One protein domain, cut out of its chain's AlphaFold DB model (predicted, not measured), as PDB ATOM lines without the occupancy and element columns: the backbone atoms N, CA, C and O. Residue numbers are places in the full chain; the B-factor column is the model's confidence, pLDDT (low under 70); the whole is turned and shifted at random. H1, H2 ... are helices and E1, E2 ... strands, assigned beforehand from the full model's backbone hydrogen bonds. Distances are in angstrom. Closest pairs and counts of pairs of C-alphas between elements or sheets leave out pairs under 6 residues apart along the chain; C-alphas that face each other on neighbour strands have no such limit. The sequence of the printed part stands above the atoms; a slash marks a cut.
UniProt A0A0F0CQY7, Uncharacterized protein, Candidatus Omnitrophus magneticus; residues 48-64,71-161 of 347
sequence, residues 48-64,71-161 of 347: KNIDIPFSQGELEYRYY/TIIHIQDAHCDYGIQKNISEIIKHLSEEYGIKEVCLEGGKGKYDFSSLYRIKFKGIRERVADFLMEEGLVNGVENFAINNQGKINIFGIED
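AT A GLANCE: This is residues 48 to 64 and 71 to 161 of the 347 residues of an uncharacterized protein of Candidatus Omnitrophus magneticus (UniProt A0A0F0CQY7). A small sheet of three short strands, E1, E3 and E2, lies at one side of a group of three helices, in which H4 sits between H1 and H3. H3 and H4 run side by side as a helical hairpin, H1 crosses H4 steeply, and residues 48 to 64, with no named element, form a loop beyond H1, on its side away from H4. The 108 printed residues hold four named helices and three named strands in the order H1, E1, E2, H2, H3, H4, E3; the sheet's order is E1, E3, E2, mixed. The class is mixed, helices and strands, with 53 residues, under half, in named elements. The whole is compact, with a radius of gyration of the C-alphas of 13.8 A and spans of 42 by 30 by 25 A.

IN THESE COORDINATES: E3, residues 155 to 159, is 12.7 A long from first to last C-alpha and ends with C-alpha 159 at (152.842, 96.711, 149.568). E1 is residues 103 to 106, 10.0 A, and E2 is residues 110 to 112. H4, residues 142 to 149, is 10.7 A long. H1, residues 82 to 97, is 22.5 A long and begins with C-alpha 82 at (149.229, 103.287, 128.268). H3, residues 124 to 136, is 18.1 A long, and H2 is residues 116 to 119.

HOW THE PARTS SIT: E1 and E3 are parallel at 35 degrees, with N 104 and O 155 at 2.9 A, within hydrogen-bond range. E3 and E2 are antiparallel at 162 degrees, with N 158 and O 111 at 2.8 A. H4 only grazes the sheet, with its residues 143 to 147. H4 touches H1 at a steep tilt of 62 degrees, the same way; their closest C-alphas, of Gln 85 and Gly 142, are 4.3 A apart. The hairpin H3 and H4 touches at a shallow tilt of 20 degrees, opposite ways, with the closest C-alphas, of Ala 131 and Asn 145, at 5.6 A. H1 and H3 only just touch, only at their ends, with 3 pairs of C-alphas within 8 A; the closest are those of Tyr 82 and Glu 136, 5.6 A. H2 is close to but not clearly touching H4, with the closest C-alphas, of Leu 118 and Ile 148, at 6.6 A. H1 and H4 have every O i to N i+4 pair within hydrogen-bond range, H3 has 8 of 9, and H2 is too short for such a pair.

THE WHOLE: The C-alphas farthest apart are those of Tyr 64 and Phe 123, 43.4 A. Residues 65 to 70 are not printed, and C-alphas 64 and 71 are 9.4 A apart across the cut. The links between successive named elements are tight. The mean pLDDT of the printed part is 87.7; residues 48 to 49, 54 to 64 and 80 are under 70.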
ATOM      1  N   LYS A  48     129.670 106.963 150.049       63.53
ATOM      2  CA  LYS A  48     128.484 107.037 149.183       63.53
ATOM      3  C   LYS A  48     128.588 108.125 148.111       63.53
ATOM      4  O   LYS A  48     127.940 107.984 147.077       63.53
ATOM      5  N   ASN A  49     129.400 109.149 148.348       69.38
ATOM      6  CA  ASN A  49     129.502 110.322 147.486       69.38
ATOM      7  C   ASN A  49     130.745 110.301 146.594       69.38
ATOM      8  O   ASN A  49     130.965 111.274 145.889       69.38
ATOM      9  N   ILE A  50     131.552 109.235 146.638       74.00
ATOM     10  CA  ILE A  50     132.661 109.087 145.697       74.00
ATOM     11  C   ILE A  50     132.064 108.744 144.342       74.00
ATOM     12  O   ILE A  50     131.367 107.736 144.211       74.00
ATOM     13  N   ASP A  51     132.351 109.573 143.361       75.88
ATOM     14  CA  ASP A  51     132.061 109.326 141.960       75.88
ATOM     15  C   ASP A  51     133.370 109.407 141.176       75.88
ATOM     16  O   ASP A  51     134.278 110.131 141.582       75.88
ATOM     17  N   ILE A  52     133.480 108.622 140.108       74.69
ATOM     18  CA  ILE A  52     134.618 108.642 139.186       74.69
ATOM     19  C   ILE A  52     134.034 108.852 137.789       74.69
ATOM     20  O   ILE A  52     133.092 108.136 137.435       74.69
ATOM     21  N   PRO A  53     134.553 109.809 136.998       73.19
ATOM     22  CA  PRO A  53     134.127 109.978 135.615       73.19
ATOM     23  C   PRO A  53     134.210 108.660 134.837       73.19
ATOM     24  O   PRO A  53     135.229 107.972 134.886       73.19
ATOM     25  N   PHE A  54     133.150 108.322 134.098       59.69
ATOM     26  CA  PHE A  54     133.067 107.058 133.355       59.69
ATOM     27  C   PHE A  54     134.218 106.885 132.351       59.69
ATOM     28  O   PHE A  54     134.746 105.787 132.201       59.69
ATOM     29  N   SER A  55     134.661 107.983 131.737       69.38
ATOM     30  CA  SER A  55     135.837 108.055 130.860       69.38
ATOM     31  C   SER A  55     137.143 107.584 131.499       69.38
ATOM     32  O   SER A  55     138.043 107.101 130.813       69.38
ATOM     33  N   GLN A  56     137.252 107.711 132.821       67.50
ATOM     34  CA  GLN A  56     138.453 107.390 133.583       67.50
ATOM     35  C   GLN A  56     138.396 105.973 134.156       67.50
ATOM     36  O   GLN A  56     139.425 105.319 134.279       67.50
ATOM     37  N   GLY A  57     137.214 105.460 134.489       62.53
ATOM     38  CA  GLY A  57     137.074 104.089 134.961       62.53
ATOM     39  C   GLY A  57     135.669 103.740 135.424       62.53
ATOM     40  O   GLY A  57     134.827 104.603 135.660       62.53
ATOM     41  N   GLU A  58     135.427 102.442 135.588       64.69
ATOM     42  CA  GLU A  58     134.141 101.914 136.036       64.69
ATOM     43  C   GLU A  58     134.204 101.489 137.509       64.69
ATOM     44  O   GLU A  58     135.102 100.762 137.942       64.69
ATOM     45  N   LEU A  59     133.214 101.916 138.298       64.25
ATOM     46  CA  LEU A  59     133.041 101.440 139.668       64.25
ATOM     47  C   LEU A  59     132.442 100.027 139.658       64.25
ATOM     48  O   LEU A  59     131.234  99.866 139.512       64.25
ATOM     49  N   GLU A  60     133.274  99.008 139.882       61.94
ATOM     50  CA  GLU A  60     132.812  97.614 139.863       61.94
ATOM     51  C   GLU A  60     131.882  97.277 141.042       61.94
ATOM     52  O   GLU A  60     130.830  96.656 140.873       61.94
ATOM     53  N   TYR A  61     132.263  97.661 142.262       59.06
ATOM     54  CA  TYR A  61     131.465  97.394 143.453       59.06
ATOM     55  C   TYR A  61     131.715  98.425 144.547       59.06
ATOM     56  O   TYR A  61     132.787  99.015 144.669       59.06
ATOM     57  N   ARG A  62     130.707  98.602 145.403       68.06
ATOM     58  CA  ARG A  62     130.814  99.369 146.640       68.06
ATOM     59  C   ARG A  62     130.372  98.484 147.785       68.06
ATOM     60  O   ARG A  62     129.200  98.136 147.886       68.06
ATOM     61  N   TYR A  63     131.314  98.141 148.650       62.38
ATOM     62  CA  TYR A  63     131.008  97.407 149.865       62.38
ATOM     63  C   TYR A  63     130.926  98.362 151.050       62.38
ATOM     64  O   TYR A  63     131.806  99.201 151.247       62.38
ATOM     65  N   TYR A  64     129.858  98.241 151.835       64.00
ATOM     66  CA  TYR A  64     129.697  98.966 153.087       64.00
ATOM     67  C   TYR A  64     129.409  97.959 154.188       64.00
ATOM     68  O   TYR A  64     128.262  97.609 154.447       64.00
ATOM     69  N   THR A  71     138.069 104.240 154.934       79.25
ATOM     70  CA  THR A  71     137.701 103.897 153.558       79.25
ATOM     71  C   THR A  71     138.915 103.342 152.833       79.25
ATOM     72  O   THR A  71     139.993 103.926 152.913       79.25
ATOM     73  N   ILE A  72     138.728 102.231 152.126       85.88
ATOM     74  CA  ILE A  72     139.708 101.684 151.190       85.88
ATOM     75  C   ILE A  72     139.086 101.781 149.802       85.88
ATOM     76  O   ILE A  72     137.955 101.340 149.603       85.88
ATOM     77  N   ILE A  73     139.818 102.382 148.871       87.19
ATOM     78  CA  ILE A  73     139.462 102.433 147.455       87.19
ATOM     79  C   ILE A  73     140.429 101.492 146.752       87.19
ATOM     80  O   ILE A  73     141.640 101.680 146.837       87.19
ATOM     81  N   HIS A  74     139.892 100.458 146.118       89.56
ATOM     82  CA  HIS A  74     140.676  99.496 145.361       89.56
ATOM     83  C   HIS A  74     140.545  99.818 143.874       89.56
ATOM     84  O   HIS A  74     139.435  99.804 143.343       89.56
ATOM     85  N   ILE A  75     141.666 100.130 143.228       88.19
ATOM     86  CA  ILE A  75     141.739 100.433 141.798       88.19
ATOM     87  C   ILE A  75     142.375  99.219 141.128       88.19
ATOM     88  O   ILE A  75     143.475  98.824 141.503       88.19
ATOM     89  N   GLN A  76     141.666  98.609 140.179       84.88
ATOM     90  CA  GLN A  76     142.211  97.518 139.375       84.88
ATOM     91  C   GLN A  76     143.005  98.094 138.207       84.88
ATOM     92  O   GLN A  76     142.561  99.048 137.568       84.88
ATOM     93  N   ASP A  77     144.160  97.498 137.938       81.81
ATOM     94  CA  ASP A  77     145.054  97.898 136.858       81.81
ATOM     95  C   ASP A  77     145.094  96.817 135.769       81.81
ATOM     96  O   ASP A  77     145.316  95.638 136.053       81.81
ATOM     97  N   ALA A  78     144.904  97.227 134.516       72.56
ATOM     98  CA  ALA A  78     145.279  96.428 133.360       72.56
ATOM     99  C   ALA A  78     146.705  96.834 132.963       72.56
ATOM    100  O   ALA A  78     146.922  97.779 132.203       72.56
ATOM    101  N   HIS A  79     147.678  96.132 133.551       74.19
ATOM    102  CA  HIS A  79     149.096  96.475 133.482       74.19
ATOM    103  C   HIS A  79     149.607  96.746 132.061       74.19
ATOM    104  O   HIS A  79     149.250  96.053 131.108       74.19
ATOM    105  N   CYS A  80     150.535  97.701 131.963       67.75
ATOM    106  CA  CYS A  80     151.268  98.059 130.743       67.75
ATOM    107  C   CYS A  80     150.406  98.546 129.563       67.75
ATOM    108  O   CYS A  80     150.927  98.676 128.457       67.75
ATOM    109  N   ASP A  81     149.127  98.861 129.778       84.94
ATOM    110  CA  ASP A  81     148.324  99.598 128.804       84.94
ATOM    111  C   ASP A  81     148.415 101.106 129.069       84.94
ATOM    112  O   ASP A  81     147.966 101.607 130.100       84.94
ATOM    113  N   TYR A  82     149.000 101.847 128.129       85.38
ATOM    114  CA  TYR A  82     149.229 103.287 128.268       85.38
ATOM    115  C   TYR A  82     147.938 104.098 128.477       85.38
ATOM    116  O   TYR A  82     147.928 105.050 129.263       85.38
ATOM    117  N   GLY A  83     146.842 103.723 127.809       83.31
ATOM    118  CA  GLY A  83     145.545 104.382 127.971       83.31
ATOM    119  C   GLY A  83     144.986 104.172 129.376       83.31
ATOM    120  O   GLY A  83     144.576 105.129 130.033       83.31
ATOM    121  N   ILE A  84     145.068 102.943 129.885       84.25
ATOM    122  CA  ILE A  84     144.657 102.606 131.250       84.25
ATOM    123  C   ILE A  84     145.539 103.303 132.289       84.25
ATOM    124  O   ILE A  84     145.015 103.840 133.262       84.25
ATOM    125  N   GLN A  85     146.857 103.388 132.085       89.62
ATOM    126  CA  GLN A  85     147.736 104.110 133.014       89.62
ATOM    127  C   GLN A  85     147.417 105.614 133.067       89.62
ATOM    128  O   GLN A  85     147.408 106.201 134.153       89.62
ATOM    129  N   LYS A  86     147.079 106.243 131.932       90.56
ATOM    130  CA  LYS A  86     146.576 107.629 131.914       90.56
ATOM    131  C   LYS A  86     145.294 107.782 132.718       90.56
ATOM    132  O   LYS A  86     145.186 108.691 133.540       90.56
ATOM    133  N   ASN A  87     144.359 106.865 132.519       88.38
ATOM    134  CA  ASN A  87     143.103 106.833 133.247       88.38
ATOM    135  C   ASN A  87     143.323 106.684 134.757       88.38
ATOM    136  O   ASN A  87     142.765 107.451 135.536       88.38
ATOM    137  N   ILE A  88     144.220 105.789 135.179       91.75
ATOM    138  CA  ILE A  88     144.618 105.644 136.586       91.75
ATOM    139  C   ILE A  88     145.211 106.953 137.125       91.75
ATOM    140  O   ILE A  88     144.844 107.373 138.220       91.75
ATOM    141  N   SER A  89     146.086 107.629 136.374       93.44
ATOM    142  CA  SER A  89     146.631 108.937 136.774       93.44
ATOM    143  C   SER A  89     145.521 109.972 137.018       93.44
ATOM    144  O   SER A  89     145.555 110.680 138.029       93.44
ATOM    145  N   GLU A  90     144.510 110.040 136.147       91.06
ATOM    146  CA  GLU A  90     143.368 110.948 136.323       91.06
ATOM    147  C   GLU A  90     142.441 110.530 137.476       91.06
ATOM    148  O   GLU A  90     142.009 111.396 138.238       91.06
ATOM    149  N   ILE A  91     142.219 109.228 137.702       90.69
ATOM    150  CA  ILE A  91     141.499 108.731 138.890       90.69
ATOM    151  C   ILE A  91     142.209 109.196 140.163       90.69
ATOM    152  O   ILE A  91     141.575 109.736 141.071       90.69
ATOM    153  N   ILE A  92     143.529 109.010 140.251       94.00
ATOM    154  CA  ILE A  92     144.308 109.424 141.425       94.00
ATOM    155  C   ILE A  92     144.245 110.937 141.616       94.00
ATOM    156  O   ILE A  92     144.093 111.400 142.749       94.00
ATOM    157  N   LYS A  93     144.321 111.708 140.528       92.44
ATOM    158  CA  LYS A  93     144.148 113.160 140.565       92.44
ATOM    159  C   LYS A  93     142.788 113.546 141.131       92.44
ATOM    160  O   LYS A  93     142.748 114.281 142.114       92.44
ATOM    161  N   HIS A  94     141.706 112.995 140.586       89.25
ATOM    162  CA  HIS A  94     140.345 113.258 141.043       89.25
ATOM    163  C   HIS A  94     140.166 112.889 142.527       89.25
ATOM    164  O   HIS A  94     139.689 113.693 143.327       89.25
ATOM    165  N   LEU A  95     140.651 111.711 142.933       90.44
ATOM    166  CA  LEU A  95     140.643 111.263 144.329       90.44
ATOM    167  C   LEU A  95     141.468 112.160 145.263       90.44
ATOM    168  O   LEU A  95     141.100 112.369 146.420       90.44
ATOM    169  N   SER A  96     142.585 112.700 144.790       91.56
ATOM    170  CA  SER A  96     143.412 113.600 145.588       91.56
ATOM    171  C   SER A  96     142.789 114.993 145.719       91.56
ATOM    172  O   SER A  96     142.780 115.555 146.815       91.56
ATOM    173  N   GLU A  97     142.252 115.544 144.628       89.44
ATOM    174  CA  GLU A  97     141.752 116.921 144.553       89.44
ATOM    175  C   GLU A  97     140.360 117.085 145.176       89.44
ATOM    176  O   GLU A  97     140.183 117.962 146.021       89.44
ATOM    177  N   GLU A  98     139.406 116.216 144.835       87.56
ATOM    178  CA  GLU A  98     138.010 116.330 145.292       87.56
ATOM    179  C   GLU A  98     137.798 115.738 146.686       87.56
ATOM    180  O   GLU A  98     136.994 116.214 147.489       87.56
ATOM    181  N   TYR A  99     138.549 114.682 146.992       86.38
ATOM    182  CA  TYR A  99     138.310 113.837 148.158       86.38
ATOM    183  C   TYR A  99     139.452 113.879 149.180       86.38
ATOM    184  O   TYR A  99     139.334 113.308 150.266       86.38
ATOM    185  N   GLY A 100     140.549 114.575 148.870       88.06
ATOM    186  CA  GLY A 100     141.673 114.759 149.786       88.06
ATOM    187  C   GLY A 100     142.437 113.472 150.101       88.06
ATOM    188  O   GLY A 100     143.082 113.397 151.152       88.06
ATOM    189  N   ILE A 101     142.371 112.458 149.230       89.56
ATOM    190  CA  ILE A 101     143.127 111.212 149.390       89.56
ATOM    191  C   ILE A 101     144.622 111.498 149.207       89.56
ATOM    192  O   ILE A 101     145.046 112.124 148.234       89.56
ATOM    193  N   LYS A 102     145.427 111.043 150.173       91.88
ATOM    194  CA  LYS A 102     146.876 111.304 150.231       91.88
ATOM    195  C   LYS A 102     147.738 110.053 150.277       91.88
ATOM    196  O   LYS A 102     148.934 110.167 150.076       91.88
ATOM    197  N   GLU A 103     147.172 108.890 150.567       94.44
ATOM    198  CA  GLU A 103     147.929 107.645 150.719       94.44
ATOM    199  C   GLU A 103     147.502 106.672 149.625       94.44
ATOM    200  O   GLU A 103     146.320 106.340 149.529       94.44
ATOM    201  N   VAL A 104     148.460 106.220 148.817       95.56
ATOM    202  CA  VAL A 104     148.234 105.241 147.751       95.56
ATOM    203  C   VAL A 104     149.166 104.055 147.965       95.56
ATOM    204  O   VAL A 104     150.382 104.213 148.079       95.56
ATOM    205  N   CYS A 105     148.585 102.860 148.053       95.56
ATOM    206  CA  CYS A 105     149.331 101.614 148.201       95.56
ATOM    207  C   CYS A 105     149.461 100.930 146.836       95.56
ATOM    208  O   CYS A 105     148.441 100.733 146.180       95.56
ATOM    209  N   LEU A 106     150.682 100.578 146.420       93.56
ATOM    210  CA  LEU A 106     150.956  99.994 145.099       93.56
ATOM    211  C   LEU A 106     151.461  98.550 145.177       93.56
ATOM    212  O   LEU A 106     152.323  98.225 145.999       93.56
ATOM    213  N   GLU A 107     150.949  97.708 144.282       89.94
ATOM    214  CA  GLU A 107     151.508  96.391 143.952       89.94
ATOM    215  C   GLU A 107     152.786  96.546 143.103       89.94
ATOM    216  O   GLU A 107     152.983  97.567 142.445       89.94
ATOM    217  N   GLY A 108     153.699  95.568 143.148       86.31
ATOM    218  CA  GLY A 108     154.932  95.564 142.350       86.31
ATOM    219  C   GLY A 108     156.124  96.305 142.969       86.31
ATOM    220  O   GLY A 108     157.269  96.055 142.586       86.31
ATOM    221  N   GLY A 109     155.901  97.159 143.971       89.50
ATOM    222  CA  GLY A 109     156.959  97.829 144.737       89.50
ATOM    223  C   GLY A 109     156.888  97.558 146.236       89.50
ATOM    224  O   GLY A 109     155.869  97.120 146.767       89.50
ATOM    225  N   LYS A 110     157.969  97.866 146.964       93.81
ATOM    226  CA  LYS A 110     158.021  97.730 148.428       93.81
ATOM    227  C   LYS A 110     158.535  98.985 149.114       93.81
ATOM    228  O   LYS A 110     159.630  99.456 148.822       93.81
ATOM    229  N   GLY A 111     157.796  99.430 150.127       95.00
ATOM    230  CA  GLY A 111     158.183 100.561 150.960       95.00
ATOM    231  C   GLY A 111     157.911 101.905 150.291       95.00
ATOM    232  O   GLY A 111     157.111 102.011 149.367       95.00
ATOM    233  N   LYS A 112     158.550 102.964 150.789       94.94
ATOM    234  CA  LYS A 112     158.344 104.315 150.258       94.94
ATOM    235  C   LYS A 112     159.046 104.483 148.916       94.94
ATOM    236  O   LYS A 112     160.219 104.142 148.791       94.94
ATOM    237  N   TYR A 113     158.337 105.074 147.965       94.25
ATOM    238  CA  TYR A 113     158.898 105.452 146.674       94.25
ATOM    239  C   TYR A 113     159.722 106.739 146.787       94.25
ATOM    240  O   TYR A 113     159.375 107.641 147.553       94.25
ATOM    241  N   ASP A 114     160.799 106.829 146.003       92.38
ATOM    242  CA  ASP A 114     161.633 108.025 145.890       92.38
ATOM    243  C   ASP A 114     161.704 108.506 144.434       92.38
ATOM    244  O   ASP A 114     162.308 107.865 143.577       92.38
ATOM    245  N   PHE A 115     161.123 109.678 144.171       93.69
ATOM    246  CA  PHE A 115     161.175 110.349 142.868       93.69
ATOM    247  C   PHE A 115     162.126 111.556 142.866       93.69
ATOM    248  O   PHE A 115     162.046 112.412 141.981       93.69
ATOM    249  N   SER A 116     163.034 111.654 143.843       92.69
ATOM    250  CA  SER A 116     163.951 112.788 144.021       92.69
ATOM    251  C   SER A 116     164.722 113.147 142.748       92.69
ATOM    252  O   SER A 116     164.867 114.331 142.435       92.69
ATOM    253  N   SER A 117     165.165 112.152 141.975       92.94
ATOM    254  CA  SER A 117     165.836 112.347 140.682       92.94
ATOM    255  C   SER A 117     164.950 113.057 139.655       92.94
ATOM    256  O   SER A 117     165.413 113.980 138.986       92.94
ATOM    257  N   LEU A 118     163.668 112.695 139.568       94.00
ATOM    258  CA  LEU A 118     162.713 113.295 138.629       94.00
ATOM    259  C   LEU A 118     162.247 114.681 139.100       94.00
ATOM    260  O   LEU A 118     162.050 115.587 138.290       94.00
ATOM    261  N   TYR A 119     162.186 114.913 140.413       94.44
ATOM    262  CA  TYR A 119     161.894 116.229 140.995       94.44
ATOM    263  C   TYR A 119     162.993 117.282 140.763       94.44
ATOM    264  O   TYR A 119     162.763 118.484 140.957       94.44
ATOM    265  N   ARG A 120     164.190 116.874 140.320       95.31
ATOM    266  CA  ARG A 120     165.248 117.808 139.896       95.31
ATOM    267  C   ARG A 120     164.921 118.499 138.572       95.31
ATOM    268  O   ARG A 120     165.436 119.589 138.333       95.31
ATOM    269  N   ILE A 121     164.034 117.927 137.755       94.94
ATOM    270  CA  ILE A 121     163.549 118.547 136.520       94.94
ATOM    271  C   ILE A 121     162.588 119.685 136.896       94.94
ATOM    272  O   ILE A 121     161.405 119.469 137.151       94.94
ATOM    273  N   LYS A 122     163.115 120.914 136.983       92.31
ATOM    274  CA  LYS A 122     162.362 122.085 137.475       92.31
ATOM    275  C   LYS A 122     161.295 122.587 136.512       92.31
ATOM    276  O   LYS A 122     160.279 123.116 136.954       92.31
ATOM    277  N   PHE A 123     161.519 122.442 135.210       95.25
ATOM    278  CA  PHE A 123     160.553 122.891 134.218       95.25
ATOM    279  C   PHE A 123     159.435 121.852 134.069       95.25
ATOM    280  O   PHE A 123     159.660 120.762 133.536       95.25
ATOM    281  N   LYS A 124     158.231 122.208 134.535       92.56
ATOM    282  CA  LYS A 124     157.063 121.316 134.619       92.56
ATOM    283  C   LYS A 124     156.763 120.608 133.293       92.56
ATOM    284  O   LYS A 124     156.733 119.387 133.281       92.56
ATOM    285  N   GLY A 125     156.707 121.336 132.175       95.19
ATOM    286  CA  GLY A 125     156.411 120.730 130.869       95.19
ATOM    287  C   GLY A 125     157.493 119.777 130.331       95.19
ATOM    288  O   GLY A 125     157.229 118.971 129.446       95.19
ATOM    289  N   ILE A 126     158.734 119.839 130.828       96.19
ATOM    290  CA  ILE A 126     159.772 118.842 130.504       96.19
ATOM    291  C   ILE A 126     159.564 117.621 131.392       96.19
ATOM    292  O   ILE A 126     159.598 116.507 130.886       96.19
ATOM    293  N   ARG A 127     159.310 117.821 132.688       96.56
ATOM    294  CA  ARG A 127     159.049 116.722 133.622       96.56
ATOM    295  C   ARG A 127     157.820 115.907 133.218       96.56
ATOM    296  O   ARG A 127     157.910 114.689 133.224       96.56
ATOM    297  N   GLU A 128     156.744 116.569 132.802       96.25
ATOM    298  CA  GLU A 128     155.526 115.919 132.305       96.25
ATOM    299  C   GLU A 128     155.817 115.050 131.085       96.25
ATOM    300  O   GLU A 128     155.474 113.877 131.090       96.25
ATOM    301  N   ARG A 129     156.540 115.580 130.088       97.00
ATOM    302  CA  ARG A 129     156.934 114.804 128.901       97.00
ATOM    303  C   ARG A 129     157.845 113.625 129.231       97.00
ATOM    304  O   ARG A 129     157.711 112.573 128.625       97.00
ATOM    305  N   VAL A 130     158.767 113.789 130.181       97.06
ATOM    306  CA  VAL A 130     159.632 112.690 130.637       97.06
ATOM    307  C   VAL A 130     158.811 111.620 131.354       97.06
ATOM    308  O   VAL A 130     158.986 110.443 131.071       97.06
ATOM    309  N   ALA A 131     157.916 112.007 132.264       96.56
ATOM    310  CA  ALA A 131     157.059 111.068 132.984       96.56
ATOM    311  C   ALA A 131     156.097 110.331 132.040       96.56
ATOM    312  O   ALA A 131     155.902 109.130 132.191       96.56
ATOM    313  N   ASP A 132     155.529 111.039 131.062       96.00
ATOM    314  CA  ASP A 132     154.642 110.472 130.046       96.00
ATOM    315  C   ASP A 132     155.382 109.477 129.144       96.00
ATOM    316  O   ASP A 132     154.917 108.356 128.981       96.00
ATOM    317  N   PHE A 133     156.588 109.823 128.678       96.50
ATOM    318  CA  PHE A 133     157.444 108.902 127.925       96.50
ATOM    319  C   PHE A 133     157.796 107.641 128.730       96.50
ATOM    320  O   PHE A 133     157.692 106.529 128.230       96.50
ATOM    321  N   LEU A 134     158.182 107.786 130.004       95.44
ATOM    322  CA  LEU A 134     158.477 106.629 130.858       95.44
ATOM    323  C   LEU A 134     157.244 105.746 131.087       95.44
ATOM    324  O   LEU A 134     157.390 104.540 131.275       95.44
ATOM    325  N   MET A 135     156.050 106.336 131.086       94.00
ATOM    326  CA  MET A 135     154.794 105.605 131.209       94.00
ATOM    327  C   MET A 135     154.423 104.876 129.916       94.00
ATOM    328  O   MET A 135     153.982 103.732 129.978       94.00
ATOM    329  N   GLU A 136     154.658 105.493 128.758       92.69
ATOM    330  CA  GLU A 136     154.505 104.858 127.443       92.69
ATOM    331  C   GLU A 136     155.435 103.641 127.286       92.69
ATOM    332  O   GLU A 136     155.012 102.595 126.803       92.69
ATOM    333  N   GLU A 137     156.667 103.728 127.799       94.06
ATOM    334  CA  GLU A 137     157.639 102.623 127.818       94.06
ATOM    335  C   GLU A 137     157.386 101.584 128.937       94.06
ATOM    336  O   GLU A 137     158.150 100.628 129.087       94.06
ATOM    337  N   GLY A 138     156.350 101.765 129.765       90.06
ATOM    338  CA  GLY A 138     156.012 100.853 130.867       90.06
ATOM    339  C   GLY A 138     157.010 100.853 132.035       90.06
ATOM    340  O   GLY A 138     157.034  99.914 132.831       90.06
ATOM    341  N   LEU A 139     157.849 101.886 132.149       91.81
ATOM    342  CA  LEU A 139     158.821 102.062 133.238       91.81
ATOM    343  C   LEU A 139     158.239 102.801 134.448       91.81
ATOM    344  O   LEU A 139     158.818 102.745 135.533       91.81
ATOM    345  N   VAL A 140     157.136 103.523 134.243       93.00
ATOM    346  CA  VAL A 140     156.401 104.291 135.251       93.00
ATOM    347  C   VAL A 140     154.913 103.969 135.109       93.00
ATOM    348  O   VAL A 140     154.391 103.985 134.000       93.00
ATOM    349  N   ASN A 141     154.206 103.693 136.204       93.25
ATOM    350  CA  ASN A 141     152.746 103.510 136.166       93.25
ATOM    351  C   ASN A 141     151.989 104.843 136.340       93.25
ATOM    352  O   ASN A 141     152.572 105.882 136.648       93.25
ATOM    353  N   GLY A 142     150.667 104.826 136.166       93.69
ATOM    354  CA  GLY A 142     149.814 106.014 136.247       93.69
ATOM    355  C   GLY A 142     149.878 106.734 137.596       93.69
ATOM    356  O   GLY A 142     149.901 107.963 137.655       93.69
ATOM    357  N   VAL A 143     149.979 105.984 138.697       95.31
ATOM    358  CA  VAL A 143     150.082 106.558 140.048       95.31
ATOM    359  C   VAL A 143     151.424 107.266 140.240       95.31
ATOM    360  O   VAL A 143     151.486 108.382 140.764       95.31
ATOM    361  N   GLU A 144     152.507 106.637 139.791       95.62
ATOM    362  CA  GLU A 144     153.850 107.212 139.802       95.62
ATOM    363  C   GLU A 144     153.927 108.449 138.900       95.62
ATOM    364  O   GLU A 144     154.459 109.473 139.333       95.62
ATOM    365  N   ASN A 145     153.339 108.408 137.698       95.69
ATOM    366  CA  ASN A 145     153.256 109.554 136.791       95.69
ATOM    367  C   ASN A 145     152.588 110.754 137.484       95.69
ATOM    368  O   ASN A 145     153.160 111.853 137.522       95.69
ATOM    369  N   PHE A 146     151.440 110.525 138.128       96.38
ATOM    370  CA  PHE A 146     150.763 111.551 138.911       96.38
ATOM    371  C   PHE A 146     151.671 112.113 140.018       96.38
ATOM    372  O   PHE A 146     151.813 113.334 140.133       96.38
ATOM    373  N   ALA A 147     152.335 111.258 140.805       96.00
ATOM    374  CA  ALA A 147     153.213 111.687 141.898       96.00
ATOM    375  C   ALA A 147     154.473 112.435 141.431       96.00
ATOM    376  O   ALA A 147     154.931 113.360 142.113       96.00
ATOM    377  N   ILE A 148     155.039 112.065 140.279       96.31
ATOM    378  CA  ILE A 148     156.180 112.748 139.655       96.31
ATOM    379  C   ILE A 148     155.792 114.183 139.283       96.31
ATOM    380  O   ILE A 148     156.544 115.133 139.532       96.31
ATOM    381  N   ASN A 149     154.598 114.353 138.717       95.69
ATOM    382  CA  ASN A 149     154.123 115.644 138.230       95.69
ATOM    383  C   ASN A 149     153.514 116.524 139.331       95.69
ATOM    384  O   ASN A 149     153.580 117.753 139.225       95.69
ATOM    385  N   ASN A 150     153.046 115.921 140.426       94.31
ATOM    386  CA  ASN A 150     152.335 116.575 141.523       94.31
ATOM    387  C   ASN A 150     153.020 116.340 142.880       94.31
ATOM    388  O   ASN A 150     152.442 115.793 143.820       94.31
ATOM    389  N   GLN A 151     154.279 116.775 142.978       91.94
ATOM    390  CA  GLN A 151     155.121 116.590 144.162       91.94
ATOM    391  C   GLN A 151     154.397 116.971 145.469       91.94
ATOM    392  O   GLN A 151     153.966 118.109 145.650       91.94
ATOM    393  N   GLY A 152     154.311 116.013 146.398       89.69
ATOM    394  CA  GLY A 152     153.740 116.204 147.736       89.69
ATOM    395  C   GLY A 152     152.211 116.134 147.821       89.69
ATOM    396  O   GLY A 152     151.672 116.331 148.908       89.69
ATOM    397  N   LYS A 153     151.502 115.858 146.716       94.25
ATOM    398  CA  LYS A 153     150.044 115.649 146.744       94.25
ATOM    399  C   LYS A 153     149.654 114.289 147.318       94.25
ATOM    400  O   LYS A 153     148.702 114.217 148.090       94.25
ATOM    401  N   ILE A 154     150.420 113.251 146.992       95.56
ATOM    402  CA  ILE A 154     150.231 111.894 147.509       95.56
ATOM    403  C   ILE A 154     151.544 111.300 148.020       95.56
ATOM    404  O   ILE A 154     152.632 111.667 147.574       95.56
ATOM    405  N   ASN A 155     151.409 110.349 148.936       95.06
ATOM    406  CA  ASN A 155     152.434 109.436 149.398       95.06
ATOM    407  C   ASN A 155     152.166 108.067 148.772       95.06
ATOM    408  O   ASN A 155     151.048 107.552 148.849       95.06
ATOM    409  N   ILE A 156     153.200 107.482 148.174       96.44
ATOM    410  CA  ILE A 156     153.133 106.147 147.587       96.44
ATOM    411  C   ILE A 156     153.877 105.166 148.491       96.44
ATOM    412  O   ILE A 156     155.044 105.385 148.843       96.44
ATOM    413  N   PHE A 157     153.204 104.071 148.841       96.62
ATOM    414  CA  PHE A 157     153.778 102.977 149.611       96.62
ATOM    415  C   PHE A 157     153.582 101.640 148.894       96.62
ATOM    416  O   PHE A 157     152.466 101.171 148.706       96.62
ATOM    417  N   GLY A 158     154.680 101.005 148.507       95.69
ATOM    418  CA  GLY A 158     154.666  99.673 147.929       95.69
ATOM    419  C   GLY A 158     154.337  98.609 148.975       95.69
ATOM    420  O   GLY A 158     154.983  98.561 150.030       95.69
ATOM    421  N   ILE A 159     153.357  97.760 148.674       95.38
ATOM    422  CA  ILE A 159     152.842  96.711 149.568       95.38
ATOM    423  C   ILE A 159     153.216  95.289 149.123       95.38
ATOM    424  O   ILE A 159     152.677  94.325 149.657       95.38
ATOM    425  N   GLU A 160     154.162  95.151 148.190       93.50
ATOM    426  CA  GLU A 160     154.575  93.860 147.634       93.50
ATOM    427  C   GLU A 160     155.170  92.904 148.682       93.50
ATOM    428  O   GLU A 160     156.045  93.270 149.488       93.50
ATOM    429  N   ASP A 161     154.783  91.630 148.591       95.19
ATOM    430  CA  ASP A 161     155.459  90.552 149.301       95.19
ATOM    431  C   ASP A 161     156.685  90.104 148.497       95.19
ATOM    432  O   ASP A 161     156.649  89.258 147.604       95.19
TER     433      ASP A 161